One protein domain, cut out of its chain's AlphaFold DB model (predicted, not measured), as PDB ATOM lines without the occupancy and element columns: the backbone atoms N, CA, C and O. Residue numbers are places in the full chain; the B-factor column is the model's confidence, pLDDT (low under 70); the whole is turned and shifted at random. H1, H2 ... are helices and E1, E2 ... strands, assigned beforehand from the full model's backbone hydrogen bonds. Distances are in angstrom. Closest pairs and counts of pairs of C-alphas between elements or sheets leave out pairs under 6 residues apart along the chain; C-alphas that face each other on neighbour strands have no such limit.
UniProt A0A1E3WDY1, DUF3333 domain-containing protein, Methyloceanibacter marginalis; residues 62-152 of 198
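AT A GLANCE: This is residues 62 to 152 of the 198 residues of the protein "DUF3333 domain-containing protein" of Methyloceanibacter marginalis (UniProt A0A1E3WDY1). A two-stranded antiparallel ribbon, E1 beside E2, has H1 packed on E1 and H3 packed on E2, the two helices making a corner near their first residues. H2 packs crosswise on H1; H4 makes one end of the long axis and the loop of residues 71 to 85 the other. The 91 printed residues hold two named strands and four named helices in the order E1 H1 H2 H3 E2 H4, of mixed class. The whole is compact, with a radius of gyration of the C-alphas of 13.3 A, yet elongated, spanning 44 by 28 by 18 A.

IN THESE COORDINATES: E1, residues 64 to 70, begins at C-alpha 64 (195.158, 254.565, 147.944) and measures 18.1 A. H1 is residues 86 to 97, 16.6 A; H2 is residues 106 to 112; H3 is residues 117 to 127, 15.6 A. E2 is residues 135 to 141, 18.2 A. H4, residues 144 to 150, ends at C-alpha 150 (187.270, 250.254, 152.661).

HOW THE PARTS SIT: E1 and E2 are antiparallel at 153 degrees, with N 65 and O 140 2.8 A apart, within hydrogen-bond range. The closest C-alphas of E1 and H1, Ile 69 and Ala 93, are 5.2 A apart; those of H3 and E2, Ala 117 and Val 140, 6.0 A. H1, with residues 86 to 90 alone, touches H3 at a steep tilt of 64 degrees, opposite ways; their closest C-alphas, Arg 87 and Ala 118, are 4.9 A apart. With residues 91 to 95 alone H1 touches H2, about perpendicular at 87 degrees; their closest C-alphas, Arg 91 and Gly 110, are 6.0 A apart. H2 and H4 are close but not clearly touching: C-alphas 112 and 146, their closest, are 6.2 A apart. Every O i to N i+4 pair is within hydrogen-bond range in H1, H3 and H4; in H2 1 of 3 is, and 2 of 4 O i to N i+3 pairs.

THE WHOLE: The C-alphas farthest apart, Glu 79 and Gly 152, are 44.7 A apart. The printed part has no cut. The link from E1 to H1, 15 residues, is long. Mean pLDDT of the printed part is 93.2, and no printed residue is under 70.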
ATOM      1  N   GLN A  62     194.068 247.898 145.209       90.50
ATOM      2  CA  GLN A  62     194.646 248.515 146.399       90.50
ATOM      3  C   GLN A  62     194.009 249.879 146.633       90.50
ATOM      4  O   GLN A  62     194.003 250.723 145.733       90.50
ATOM      5  N   THR A  63     193.505 250.101 147.842       93.81
ATOM      6  CA  THR A  63     192.989 251.408 148.250       93.81
ATOM      7  C   THR A  63     194.159 252.366 148.475       93.81
ATOM      8  O   THR A  63     195.115 252.047 149.186       93.81
ATOM      9  N   LYS A  64     194.107 253.545 147.852       95.25
ATOM     10  CA  LYS A  64     195.158 254.565 147.944       95.25
ATOM     11  C   LYS A  64     194.566 255.921 148.304       95.25
ATOM     12  O   LYS A  64     193.432 256.220 147.943       95.25
ATOM     13  N   VAL A  65     195.360 256.730 148.991       93.94
ATOM     14  CA  VAL A  65     195.074 258.127 149.316       93.94
ATOM     15  C   VAL A  65     196.036 258.999 148.520       93.94
ATOM     16  O   VAL A  65     197.245 258.768 148.537       93.94
ATOM     17  N   GLU A  66     195.505 259.995 147.819       94.75
ATOM     18  CA  GLU A  66     196.324 261.029 147.189       94.75
ATOM     19  C   GLU A  66     196.807 261.996 148.263       94.75
ATOM     20  O   GLU A  66     196.034 262.795 148.795       94.75
ATOM     21  N   LEU A  67     198.086 261.888 148.619       94.38
ATOM     22  CA  LEU A  67     198.654 262.653 149.716       94.38
ATOM     23  C   LEU A  67     199.587 263.745 149.176       94.38
ATOM     24  O   LEU A  67     200.599 263.407 148.555       94.38
ATOM     25  N   PRO A  68     199.283 265.040 149.400       95.44
ATOM     26  CA  PRO A  68     200.198 266.129 149.082       95.44
ATOM     27  C   PRO A  68     201.294 266.205 150.150       95.44
ATOM     28  O   PRO A  68     201.052 266.609 151.289       95.44
ATOM     29  N   ILE A  69     202.510 265.822 149.778       96.44
ATOM     30  CA  ILE A  69     203.673 265.760 150.661       96.44
ATOM     31  C   ILE A  69     204.635 266.877 150.272       96.44
ATOM     32  O   ILE A  69     205.117 266.927 149.142       96.44
ATOM     33  N   TYR A  70     204.920 267.774 151.212       96.75
ATOM     34  CA  TYR A  70     205.976 268.768 151.046       96.75
ATOM     35  C   TYR A  70     207.324 268.136 151.392       96.75
ATOM     36  O   TYR A  70     207.514 267.655 152.509       96.75
ATOM     37  N   VAL A  71     208.248 268.110 150.432       96.62
ATOM     38  CA  VAL A  71     209.593 267.566 150.636       96.62
ATOM     39  C   VAL A  71     210.460 268.660 151.251       96.62
ATOM     40  O   VAL A  71     211.078 269.443 150.536       96.62
ATOM     41  N   ASP A  72     210.455 268.752 152.580       95.56
ATOM     42  CA  ASP A  72     211.195 269.789 153.301       95.56
ATOM     43  C   ASP A  72     212.724 269.598 153.151       95.56
ATOM     44  O   ASP A  72     213.245 268.568 153.599       95.56
ATOM     45  N   PRO A  73     213.459 270.585 152.593       94.31
ATOM     46  CA  PRO A  73     214.922 270.553 152.517       94.31
ATOM     47  C   PRO A  73     215.618 270.442 153.885       94.31
ATOM     48  O   PRO A  73     216.776 270.046 153.955       94.31
ATOM     49  N   SER A  74     214.937 270.772 154.991       93.62
ATOM     50  CA  SER A  74     215.473 270.579 156.348       93.62
ATOM     51  C   SER A  74     215.506 269.107 156.787       93.62
ATOM     52  O   SER A  74     216.244 268.744 157.706       93.62
ATOM     53  N   GLN A  75     214.693 268.258 156.152       93.00
ATOM     54  CA  GLN A  75     214.540 266.837 156.480       93.00
ATOM     55  C   GLN A  75     215.196 265.911 155.449       93.00
ATOM     56  O   GLN A  75     215.382 264.724 155.740       93.00
ATOM     57  N   VAL A  76     215.508 266.426 154.258       94.25
ATOM     58  CA  VAL A  76     216.109 265.689 153.144       94.25
ATOM     59  C   VAL A  76     217.214 266.544 152.535       94.25
ATOM     60  O   VAL A  76     216.938 267.602 151.976       94.25
ATOM     61  N   ASP A  77     218.452 266.068 152.640       90.75
ATOM     62  CA  ASP A  77     219.602 266.702 152.000       90.75
ATOM     63  C   ASP A  77     219.576 266.422 150.489       90.75
ATOM     64  O   ASP A  77     219.283 265.306 150.061       90.75
ATOM     65  N   ALA A  78     219.876 267.429 149.672       88.50
ATOM     66  CA  ALA A  78     219.973 267.265 148.226       88.50
ATOM     67  C   ALA A  78     221.259 266.535 147.801       88.50
ATOM     68  O   ALA A  78     221.270 265.913 146.738       88.50
ATOM     69  N   GLU A  79     222.321 266.594 148.611       90.06
ATOM     70  CA  GLU A  79     223.586 265.892 148.346       90.06
ATOM     71  C   GLU A  79     223.517 264.407 148.732       90.06
ATOM     72  O   GLU A  79     224.148 263.568 148.086       90.06
ATOM     73  N   ASP A  80     222.692 264.067 149.726       92.38
ATOM     74  CA  ASP A  80     222.343 262.688 150.077       92.38
ATOM     75  C   ASP A  80     220.829 262.524 150.311       92.38
ATOM     76  O   ASP A  80     220.366 262.382 151.450       92.38
ATOM     77  N   PRO A  81     220.025 262.466 149.233       91.69
ATOM     78  CA  PRO A  81     218.587 262.271 149.367       91.69
ATOM     79  C   PRO A  81     218.239 260.930 150.018       91.69
ATOM     80  O   PRO A  81     217.159 260.774 150.579       91.69
ATOM     81  N   SER A  82     219.121 259.932 149.980       91.75
ATOM     82  CA  SER A  82     218.799 258.580 150.441       91.75
ATOM     83  C   SER A  82     218.596 258.480 151.960       91.75
ATOM     84  O   SER A  82     217.797 257.651 152.416       91.75
ATOM     85  N   SER A  83     219.255 259.346 152.737       91.50
ATOM     86  CA  SER A  83     219.243 259.345 154.207       91.50
ATOM     87  C   SER A  83     218.167 260.243 154.836       91.50
ATOM     88  O   SER A  83     218.073 260.341 156.064       91.50
ATOM     89  N   GLY A  84     217.314 260.859 154.014       92.81
ATOM     90  CA  GLY A  84     216.252 261.760 154.457       92.81
ATOM     91  C   GLY A  84     215.227 261.138 155.419       92.81
ATOM     92  O   GLY A  84     214.961 259.931 155.438       92.81
ATOM     93  N   LYS A  85     214.570 261.985 156.219       95.12
ATOM     94  CA  LYS A  85     213.560 261.576 157.215       95.12
ATOM     95  C   LYS A  85     212.163 261.411 156.603       95.12
ATOM     96  O   LYS A  85     211.177 261.962 157.090       95.12
ATOM     97  N   TYR A  86     212.043 260.579 155.575       95.25
ATOM     98  CA  TYR A  86     210.803 260.395 154.803       95.25
ATOM     99  C   TYR A  86     209.585 259.972 155.625       95.25
ATOM    100  O   TYR A  86     208.465 260.398 155.355       95.25
ATOM    101  N   ARG A  87     209.789 259.174 156.677       93.69
ATOM    102  CA  ARG A  87     208.703 258.765 157.578       93.69
ATOM    103  C   ARG A  87     208.085 259.948 158.327       93.69
ATOM    104  O   ARG A  87     206.900 259.903 158.641       93.69
ATOM    105  N   VAL A  88     208.877 260.982 158.617       93.69
ATOM    106  CA  VAL A  88     208.393 262.216 159.248       93.69
ATOM    107  C   VAL A  88     207.531 262.988 158.254       93.69
ATOM    108  O   VAL A  88     206.382 263.273 158.572       93.69
ATOM    109  N   LEU A  89     208.022 263.185 157.025       94.94
ATOM    110  CA  LEU A  89     207.302 263.901 155.964       94.94
ATOM    111  C   LEU A  89     205.942 263.271 155.628       94.94
ATOM    112  O   LEU A  89     204.937 263.971 155.538       94.94
ATOM    113  N   VAL A  90     205.888 261.942 155.483       95.00
ATOM    114  CA  VAL A  90     204.625 261.226 155.225       95.00
ATOM    115  C   VAL A  90     203.642 261.414 156.381       95.00
ATOM    116  O   VAL A  90     202.458 261.654 156.150       95.00
ATOM    117  N   ARG A  91     204.120 261.322 157.628       92.19
ATOM    118  CA  ARG A  91     203.274 261.499 158.813       92.19
ATOM    119  C   ARG A  91     202.745 262.928 158.912       92.19
ATOM    120  O   ARG A  91     201.563 263.108 159.162       92.19
ATOM    121  N   GLU A  92     203.592 263.926 158.694       92.31
ATOM    122  CA  GLU A  92     203.188 265.336 158.704       92.31
ATOM    123  C   GLU A  92     202.160 265.635 157.614       92.31
ATOM    124  O   GLU A  92     201.157 266.299 157.876       92.31
ATOM    125  N   ALA A  93     202.361 265.096 156.411       93.69
ATOM    126  CA  ALA A  93     201.400 265.226 155.326       93.69
ATOM    127  C   ALA A  93     200.049 264.581 155.678       93.69
ATOM    128  O   ALA A  93     199.003 265.186 155.437       93.69
ATOM    129  N   LEU A  94     200.059 263.395 156.297       93.81
ATOM    130  CA  LEU A  94     198.840 262.723 156.753       93.81
ATOM    131  C   LEU A  94     198.126 263.513 157.856       93.81
ATOM    132  O   LEU A  94     196.920 263.732 157.763       93.81
ATOM    133  N   ASN A  95     198.864 263.987 158.860       91.31
ATOM    134  CA  ASN A  95     198.306 264.791 159.947       91.31
ATOM    135  C   ASN A  95     197.721 266.106 159.418       91.31
ATOM    136  O   ASN A  95     196.670 266.547 159.863       91.31
ATOM    137  N   LYS A  96     198.354 266.720 158.413       91.62
ATOM    138  CA  LYS A  96     197.827 267.921 157.757       91.62
ATOM    139  C   LYS A  96     196.558 267.644 156.945       91.62
ATOM    140  O   LYS A  96     195.709 268.527 156.836       91.62
ATOM    141  N   ALA A  97     196.426 266.448 156.372       90.88
ATOM    142  CA  ALA A  97     195.242 266.044 155.616       90.88
ATOM    143  C   ALA A  97     194.019 265.771 156.513       90.88
ATOM    144  O   ALA A  97     192.890 265.811 156.025       90.88
ATOM    145  N   ILE A  98     194.225 265.518 157.810       90.12
ATOM    146  CA  ILE A  98     193.169 265.200 158.776       90.12
ATOM    147  C   ILE A  98     193.174 266.268 159.886       90.12
ATOM    148  O   ILE A  98     193.977 266.203 160.814       90.12
ATOM    149  N   PRO A  99     192.290 267.277 159.828       86.69
ATOM    150  CA  PRO A  99     192.309 268.366 160.796       86.69
ATOM    151  C   PRO A  99     191.909 267.894 162.202       86.69
ATOM    152  O   PRO A  99     190.944 267.151 162.364       86.69
ATOM    153  N   GLY A 100     192.602 268.403 163.227       87.94
ATOM    154  CA  GLY A 100     192.186 268.273 164.629       87.94
ATOM    155  C   GLY A 100     192.536 266.951 165.316       87.94
ATOM    156  O   GLY A 100     191.897 266.619 166.311       87.94
ATOM    157  N   ILE A 101     193.523 266.207 164.810       91.19
ATOM    158  CA  ILE A 101     194.011 264.984 165.465       91.19
ATOM    159  C   ILE A 101     194.641 265.330 166.829       91.19
ATOM    160  O   ILE A 101     195.527 266.186 166.875       91.19
ATOM    161  N   PRO A 102     194.225 264.672 167.928       91.19
ATOM    162  CA  PRO A 102     194.923 264.741 169.210       91.19
ATOM    163  C   PRO A 102     196.363 264.214 169.106       91.19
ATOM    164  O   PRO A 102     196.617 263.220 168.429       91.19
ATOM    165  N   GLU A 103     197.314 264.841 169.801       87.19
ATOM    166  CA  GLU A 103     198.743 264.486 169.709       87.19
ATOM    167  C   GLU A 103     199.020 263.010 170.069       87.19
ATOM    168  O   GLU A 103     199.872 262.350 169.468       87.19
ATOM    169  N   ASP A 104     198.254 262.452 171.007       90.50
ATOM    170  CA  ASP A 104     198.342 261.053 171.427       90.50
ATOM    171  C   ASP A 104     197.794 260.063 170.382       90.50
ATOM    172  O   ASP A 104     198.219 258.901 170.341       90.50
ATOM    173  N   GLU A 105     196.930 260.525 169.477       91.00
ATOM    174  CA  GLU A 105     196.369 259.730 168.385       91.00
ATOM    175  C   GLU A 105     197.196 259.793 167.092       91.00
ATOM    176  O   GLU A 105     197.075 258.906 166.249       91.00
ATOM    177  N   GLU A 106     198.117 260.746 166.920       87.81
ATOM    178  CA  GLU A 106     198.901 260.864 165.675       87.81
ATOM    179  C   GLU A 106     199.618 259.562 165.284       87.81
ATOM    180  O   GLU A 106     199.745 259.202 164.108       87.81
ATOM    181  N   ARG A 107     200.098 258.814 166.283       87.12
ATOM    182  CA  ARG A 107     200.767 257.532 166.043       87.12
ATOM    183  C   ARG A 107     199.798 256.452 165.565       87.12
ATOM    184  O   ARG A 107     200.216 255.582 164.799       87.12
ATOM    185  N   SER A 108     198.554 256.454 166.045       89.81
ATOM    186  CA  SER A 108     197.531 255.498 165.614       89.81
ATOM    187  C   SER A 108     197.042 255.851 164.208       89.81
ATOM    188  O   SER A 108     196.997 254.963 163.357       89.81
ATOM    189  N   VAL A 109     196.826 257.140 163.931       91.62
ATOM    190  CA  VAL A 109     196.490 257.676 162.605       91.62
ATOM    191  C   VAL A 109     197.562 257.323 161.577       91.62
ATOM    192  O   VAL A 109     197.240 256.880 160.478       91.62
ATOM    193  N   GLY A 110     198.843 257.407 161.942       90.81
ATOM    194  CA  GLY A 110     199.947 256.992 161.072       90.81
ATOM    195  C   GLY A 110     199.864 255.542 160.571       90.81
ATOM    196  O   GLY A 110     200.468 255.227 159.548       90.81
ATOM    197  N   LYS A 111     199.104 254.661 161.241       92.62
ATOM    198  CA  LYS A 111     198.882 253.268 160.809       92.62
ATOM    199  C   LYS A 111     197.854 253.135 159.683       92.62
ATOM    200  O   LYS A 111     197.682 252.032 159.174       92.62
ATOM    201  N   ILE A 112     197.161 254.214 159.310       94.50
ATOM    202  CA  ILE A 112     196.224 254.222 158.177       94.50
ATOM    203  C   ILE A 112     196.963 253.938 156.875       94.50
ATOM    204  O   ILE A 112     196.448 253.220 156.025       94.50
ATOM    205  N   LEU A 113     198.171 254.474 156.719       95.25
ATOM    206  CA  LEU A 113     199.002 254.243 155.543       95.25
ATOM    207  C   LEU A 113     199.830 252.966 155.700       95.25
ATOM    208  O   LEU A 113     200.141 252.537 156.813       95.25
ATOM    209  N   THR A 114     200.216 252.370 154.572       94.25
ATOM    210  CA  THR A 114     201.192 251.276 154.572       94.25
ATOM    211  C   THR A 114     202.533 251.732 155.160       94.25
ATOM    212  O   THR A 114     202.944 252.885 154.992       94.25
ATOM    213  N   SER A 115     203.260 250.814 155.804       90.88
ATOM    214  CA  SER A 115     204.629 251.059 156.279       90.88
ATOM    215  C   SER A 115     205.579 251.470 155.155       90.88
ATOM    216  O   SER A 115     206.563 252.167 155.406       90.88
ATOM    217  N   ASP A 116     205.257 251.085 153.920       92.50
ATOM    218  CA  ASP A 116     206.105 251.317 152.754       92.50
ATOM    219  C   ASP A 116     205.990 252.732 152.183       92.50
ATOM    220  O   ASP A 116     206.782 253.121 151.327       92.50
ATOM    221  N   ALA A 117     205.053 253.541 152.686       93.75
ATOM    222  CA  ALA A 117     204.814 254.899 152.208       93.75
ATOM    223  C   ALA A 117     206.087 255.763 152.218       93.75
ATOM    224  O   ALA A 117     206.351 256.505 151.273       93.75
ATOM    225  N   ALA A 118     206.904 255.634 153.269       94.06
ATOM    226  CA  ALA A 118     208.162 256.363 153.389       94.06
ATOM    227  C   ALA A 118     209.208 255.909 152.357       94.06
ATOM    228  O   ALA A 118     209.975 256.739 151.875       94.06
ATOM    229  N   TYR A 119     209.231 254.621 152.003       95.12
ATOM    230  CA  TYR A 119     210.140 254.094 150.983       95.12
ATOM    231  C   TYR A 119     209.709 254.522 149.583       95.12
ATOM    232  O   TYR A 119     210.550 254.963 148.814       95.12
ATOM    233  N   ILE A 120     208.405 254.505 149.290       93.75
ATOM    234  CA  ILE A 120     207.862 255.013 148.018       93.75
ATOM    235  C   ILE A 120     208.245 256.484 147.825       93.75
ATOM    236  O   ILE A 120     208.717 256.867 146.756       93.75
ATOM    237  N   LEU A 121     208.076 257.303 148.869       95.62
ATOM    238  CA  LEU A 121     208.478 258.706 148.834       95.62
ATOM    239  C   LEU A 121     209.993 258.856 148.644       95.62
ATOM    240  O   LEU A 121     210.416 259.632 147.792       95.62
ATOM    241  N   ARG A 122     210.804 258.110 149.404       95.81
ATOM    242  CA  ARG A 122     212.267 258.127 149.267       95.81
ATOM    243  C   ARG A 122     212.690 257.800 147.847       95.81
ATOM    244  O   ARG A 122     213.461 258.544 147.261       95.81
ATOM    245  N   ASP A 123     212.206 256.693 147.303       95.69
ATOM    246  CA  ASP A 123     212.633 256.203 145.997       95.69
ATOM    247  C   ASP A 123     212.216 257.190 144.887       95.69
ATOM    248  O   ASP A 123     212.964 257.419 143.930       95.69
ATOM    249  N   TYR A 124     211.072 257.866 145.055       95.12
ATOM    250  CA  TYR A 124     210.668 258.977 144.195       95.12
ATOM    251  C   TYR A 124     211.617 260.182 144.302       95.12
ATOM    252  O   TYR A 124     212.087 260.673 143.282       95.12
ATOM    253  N   VAL A 125     211.939 260.645 145.513       96.00
ATOM    254  CA  VAL A 125     212.807 261.822 145.719       96.00
ATOM    255  C   VAL A 125     214.256 261.541 145.312       96.00
ATOM    256  O   VAL A 125     214.902 262.399 144.722       96.00
ATOM    257  N   VAL A 126     214.762 260.329 145.544       96.06
ATOM    258  CA  VAL A 126     216.094 259.897 145.088       96.06
ATOM    259  C   VAL A 126     216.177 259.880 143.559       96.06
ATOM    260  O   VAL A 126     217.205 260.255 143.002       96.06
ATOM    261  N   SER A 127     215.108 259.463 142.872       95.81
ATOM    262  CA  SER A 127     215.052 259.501 141.402       95.81
ATOM    263  C   SER A 127     214.778 260.898 140.834       95.81
ATOM    264  O   SER A 127     215.125 261.146 139.683       95.81
ATOM    265  N   HIS A 128     214.211 261.800 141.639       95.00
ATOM    266  CA  HIS A 128     213.864 263.173 141.264       95.00
ATOM    267  C   HIS A 128     214.318 264.177 142.343       95.00
ATOM    268  O   HIS A 128     213.469 264.747 143.045       95.00
ATOM    269  N   PRO A 129     215.634 264.419 142.524       93.69
ATOM    270  CA  PRO A 129     216.132 265.324 143.567       93.69
ATOM    271  C   PRO A 129     215.593 266.758 143.446       93.69
ATOM    272  O   PRO A 129     215.472 267.476 144.437       93.69
ATOM    273  N   GLU A 130     215.179 267.178 142.250       94.31
ATOM    274  CA  GLU A 130     214.540 268.471 141.992       94.31
ATOM    275  C   GLU A 130     213.151 268.631 142.632       94.31
ATOM    276  O   GLU A 130     212.565 269.719 142.564       94.31
ATOM    277  N   SER A 131     212.592 267.560 143.203       94.56
ATOM    278  CA  SER A 131     211.357 267.591 143.995       94.56
ATOM    279  C   SER A 131     211.565 268.130 145.414       94.56
ATOM    280  O   SER A 131     210.596 268.551 146.047       94.56
ATOM    281  N   ILE A 132     212.811 268.183 145.898       95.81
ATOM    282  CA  ILE A 132     213.149 268.766 147.200       95.81
ATOM    283  C   ILE A 132     212.776 270.258 147.204       95.81
ATOM    284  O   ILE A 132     213.058 270.997 146.260       95.81
ATOM    285  N   GLY A 133     212.088 270.700 148.257       95.81
ATOM    286  CA  GLY A 133     211.520 272.045 148.369       95.81
ATOM    287  C   GLY A 133     210.180 272.237 147.652       95.81
ATOM    288  O   GLY A 133     209.692 273.365 147.572       95.81
ATOM    289  N   LYS A 134     209.566 271.170 147.124       96.25
ATOM    290  CA  LYS A 134     208.256 271.219 146.454       96.25
ATOM    291  C   LYS A 134     207.242 270.312 147.143       96.25
ATOM    292  O   LYS A 134     207.586 269.381 147.867       96.25
ATOM    293  N   THR A 135     205.968 270.587 146.884       96.31
ATOM    294  CA  THR A 135     204.871 269.682 147.234       96.31
ATOM    295  C   THR A 135     204.622 268.731 146.077       96.31
ATOM    296  O   THR A 135     204.342 269.176 144.965       96.31
ATOM    297  N   ILE A 136     204.688 267.434 146.351       95.06
ATOM    298  CA  ILE A 136     204.360 266.375 145.401       95.06
ATOM    299  C   ILE A 136     203.133 265.613 145.890       95.06
ATOM    300  O   ILE A 136     202.998 265.336 147.078       95.06
ATOM    301  N   THR A 137     202.227 265.273 144.980       95.38
ATOM    302  CA  THR A 137     201.056 264.453 145.305       95.38
ATOM    303  C   THR A 137     201.342 263.022 144.891       95.38
ATOM    304  O   THR A 137     201.488 262.747 143.700       95.38
ATOM    305  N   LEU A 138     201.432 262.115 145.865       92.38
ATOM    306  CA  LEU A 138     201.677 260.698 145.606       92.38
ATOM    307  C   LEU A 138     200.460 259.853 146.004       92.38
ATOM    308  O   LEU A 138     199.888 260.077 147.074       92.38
ATOM    309  N   PRO A 139     200.069 258.858 145.185       93.75
ATOM    310  CA  PRO A 139     199.059 257.886 145.569       93.75
ATOM    311  C   PRO A 139     199.683 256.868 146.530       93.75
ATOM    312  O   PRO A 139     200.361 255.923 146.116       93.75
ATOM    313  N   VAL A 140     199.451 257.057 147.825       94.00
ATOM    314  CA  VAL A 140     199.994 256.202 148.883       94.00
ATOM    315  C   VAL A 140     198.953 255.169 149.286       94.00
ATOM    316  O   VAL A 140     197.811 255.509 149.581       94.00
ATOM    317  N   ALA A 141     199.335 253.895 149.309       94.69
ATOM    318  CA  ALA A 141     198.438 252.837 149.750       94.69
ATOM    319  C   ALA A 141     198.093 252.941 151.238       94.69
ATOM    320  O   ALA A 141     198.944 253.272 152.071       94.69
ATOM    321  N   VAL A 142     196.851 252.603 151.571       96.25
ATOM    322  CA  VAL A 142     196.459 252.368 152.964       96.25
ATOM    323  C   VAL A 142     196.994 251.011 153.433       96.25
ATOM    324  O   VAL A 142     197.357 250.161 152.618       96.25
ATOM    325  N   SER A 143     197.082 250.808 154.742       95.62
ATOM    326  CA  SER A 143     197.466 249.519 155.318       95.62
ATOM    327  C   SER A 143     196.333 248.496 155.214       95.62
ATOM    328  O   SER A 143     195.163 248.860 155.075       95.62
ATOM    329  N   ASP A 144     196.674 247.209 155.328       93.38
ATOM    330  CA  ASP A 144     195.726 246.105 155.135       93.38
ATOM    331  C   ASP A 144     194.428 246.250 155.944       93.38
ATOM    332  O   ASP A 144     193.363 246.112 155.348       93.38
ATOM    333  N   PRO A 145     194.430 246.587 157.253       93.00
ATOM    334  CA  PRO A 145     193.176 246.748 157.989       93.00
ATOM    335  C   PRO A 145     192.269 247.829 157.391       93.00
ATOM    336  O   PRO A 145     191.058 247.643 157.313       93.00
ATOM    337  N   PHE A 146     192.837 248.943 156.925       94.31
ATOM    338  CA  PHE A 146     192.065 250.043 156.347       94.31
ATOM    339  C   PHE A 146     191.643 249.765 154.901       94.31
ATOM    340  O   PHE A 146     190.569 250.203 154.489       94.31
ATOM    341  N   ASP A 147     192.426 248.989 154.151       94.75
ATOM    342  CA  ASP A 147     192.024 248.483 152.837       94.75
ATOM    343  C   ASP A 147     190.840 247.513 152.972       94.75
ATOM    344  O   ASP A 147     189.829 247.660 152.285       94.75
ATOM    345  N   GLN A 148     190.906 246.587 153.935       92.25
ATOM    346  CA  GLN A 148     189.805 245.679 154.263       92.25
ATOM    347  C   GLN A 148     188.575 246.432 154.784       92.25
ATOM    348  O   GLN A 148     187.444 246.063 154.458       92.25
ATOM    349  N   LEU A 149     188.772 247.510 155.552       92.75
ATOM    350  CA  LEU A 149     187.691 248.390 155.998       92.75
ATOM    351  C   LEU A 149     187.008 249.073 154.808       92.75
ATOM    352  O   LEU A 149     185.780 249.085 154.729       92.75
ATOM    353  N   HIS A 150     187.790 249.614 153.870       93.50
ATOM    354  CA  HIS A 150     187.270 250.254 152.661       93.50
ATOM    355  C   HIS A 150     186.507 249.264 151.772       93.50
ATOM    356  O   HIS A 150     185.432 249.584 151.267       93.50
ATOM    357  N   LYS A 151     187.021 248.035 151.647       90.62
ATOM    358  CA  LYS A 151     186.378 246.931 150.917       90.62
ATOM    359  C   LYS A 151     185.169 246.333 151.647       90.62
ATOM    360  O   LYS A 151     184.489 245.481 151.082       90.62
ATOM    361  N   GLY A 152     184.890 246.760 152.881       89.88
ATOM    362  CA  GLY A 152     183.760 246.284 153.681       89.88
ATOM    363  C   GLY A 152     183.930 244.870 154.243       89.88
ATOM    364  O   GLY A 152     182.939 244.247 154.617       89.88
TER     365      GLY A 152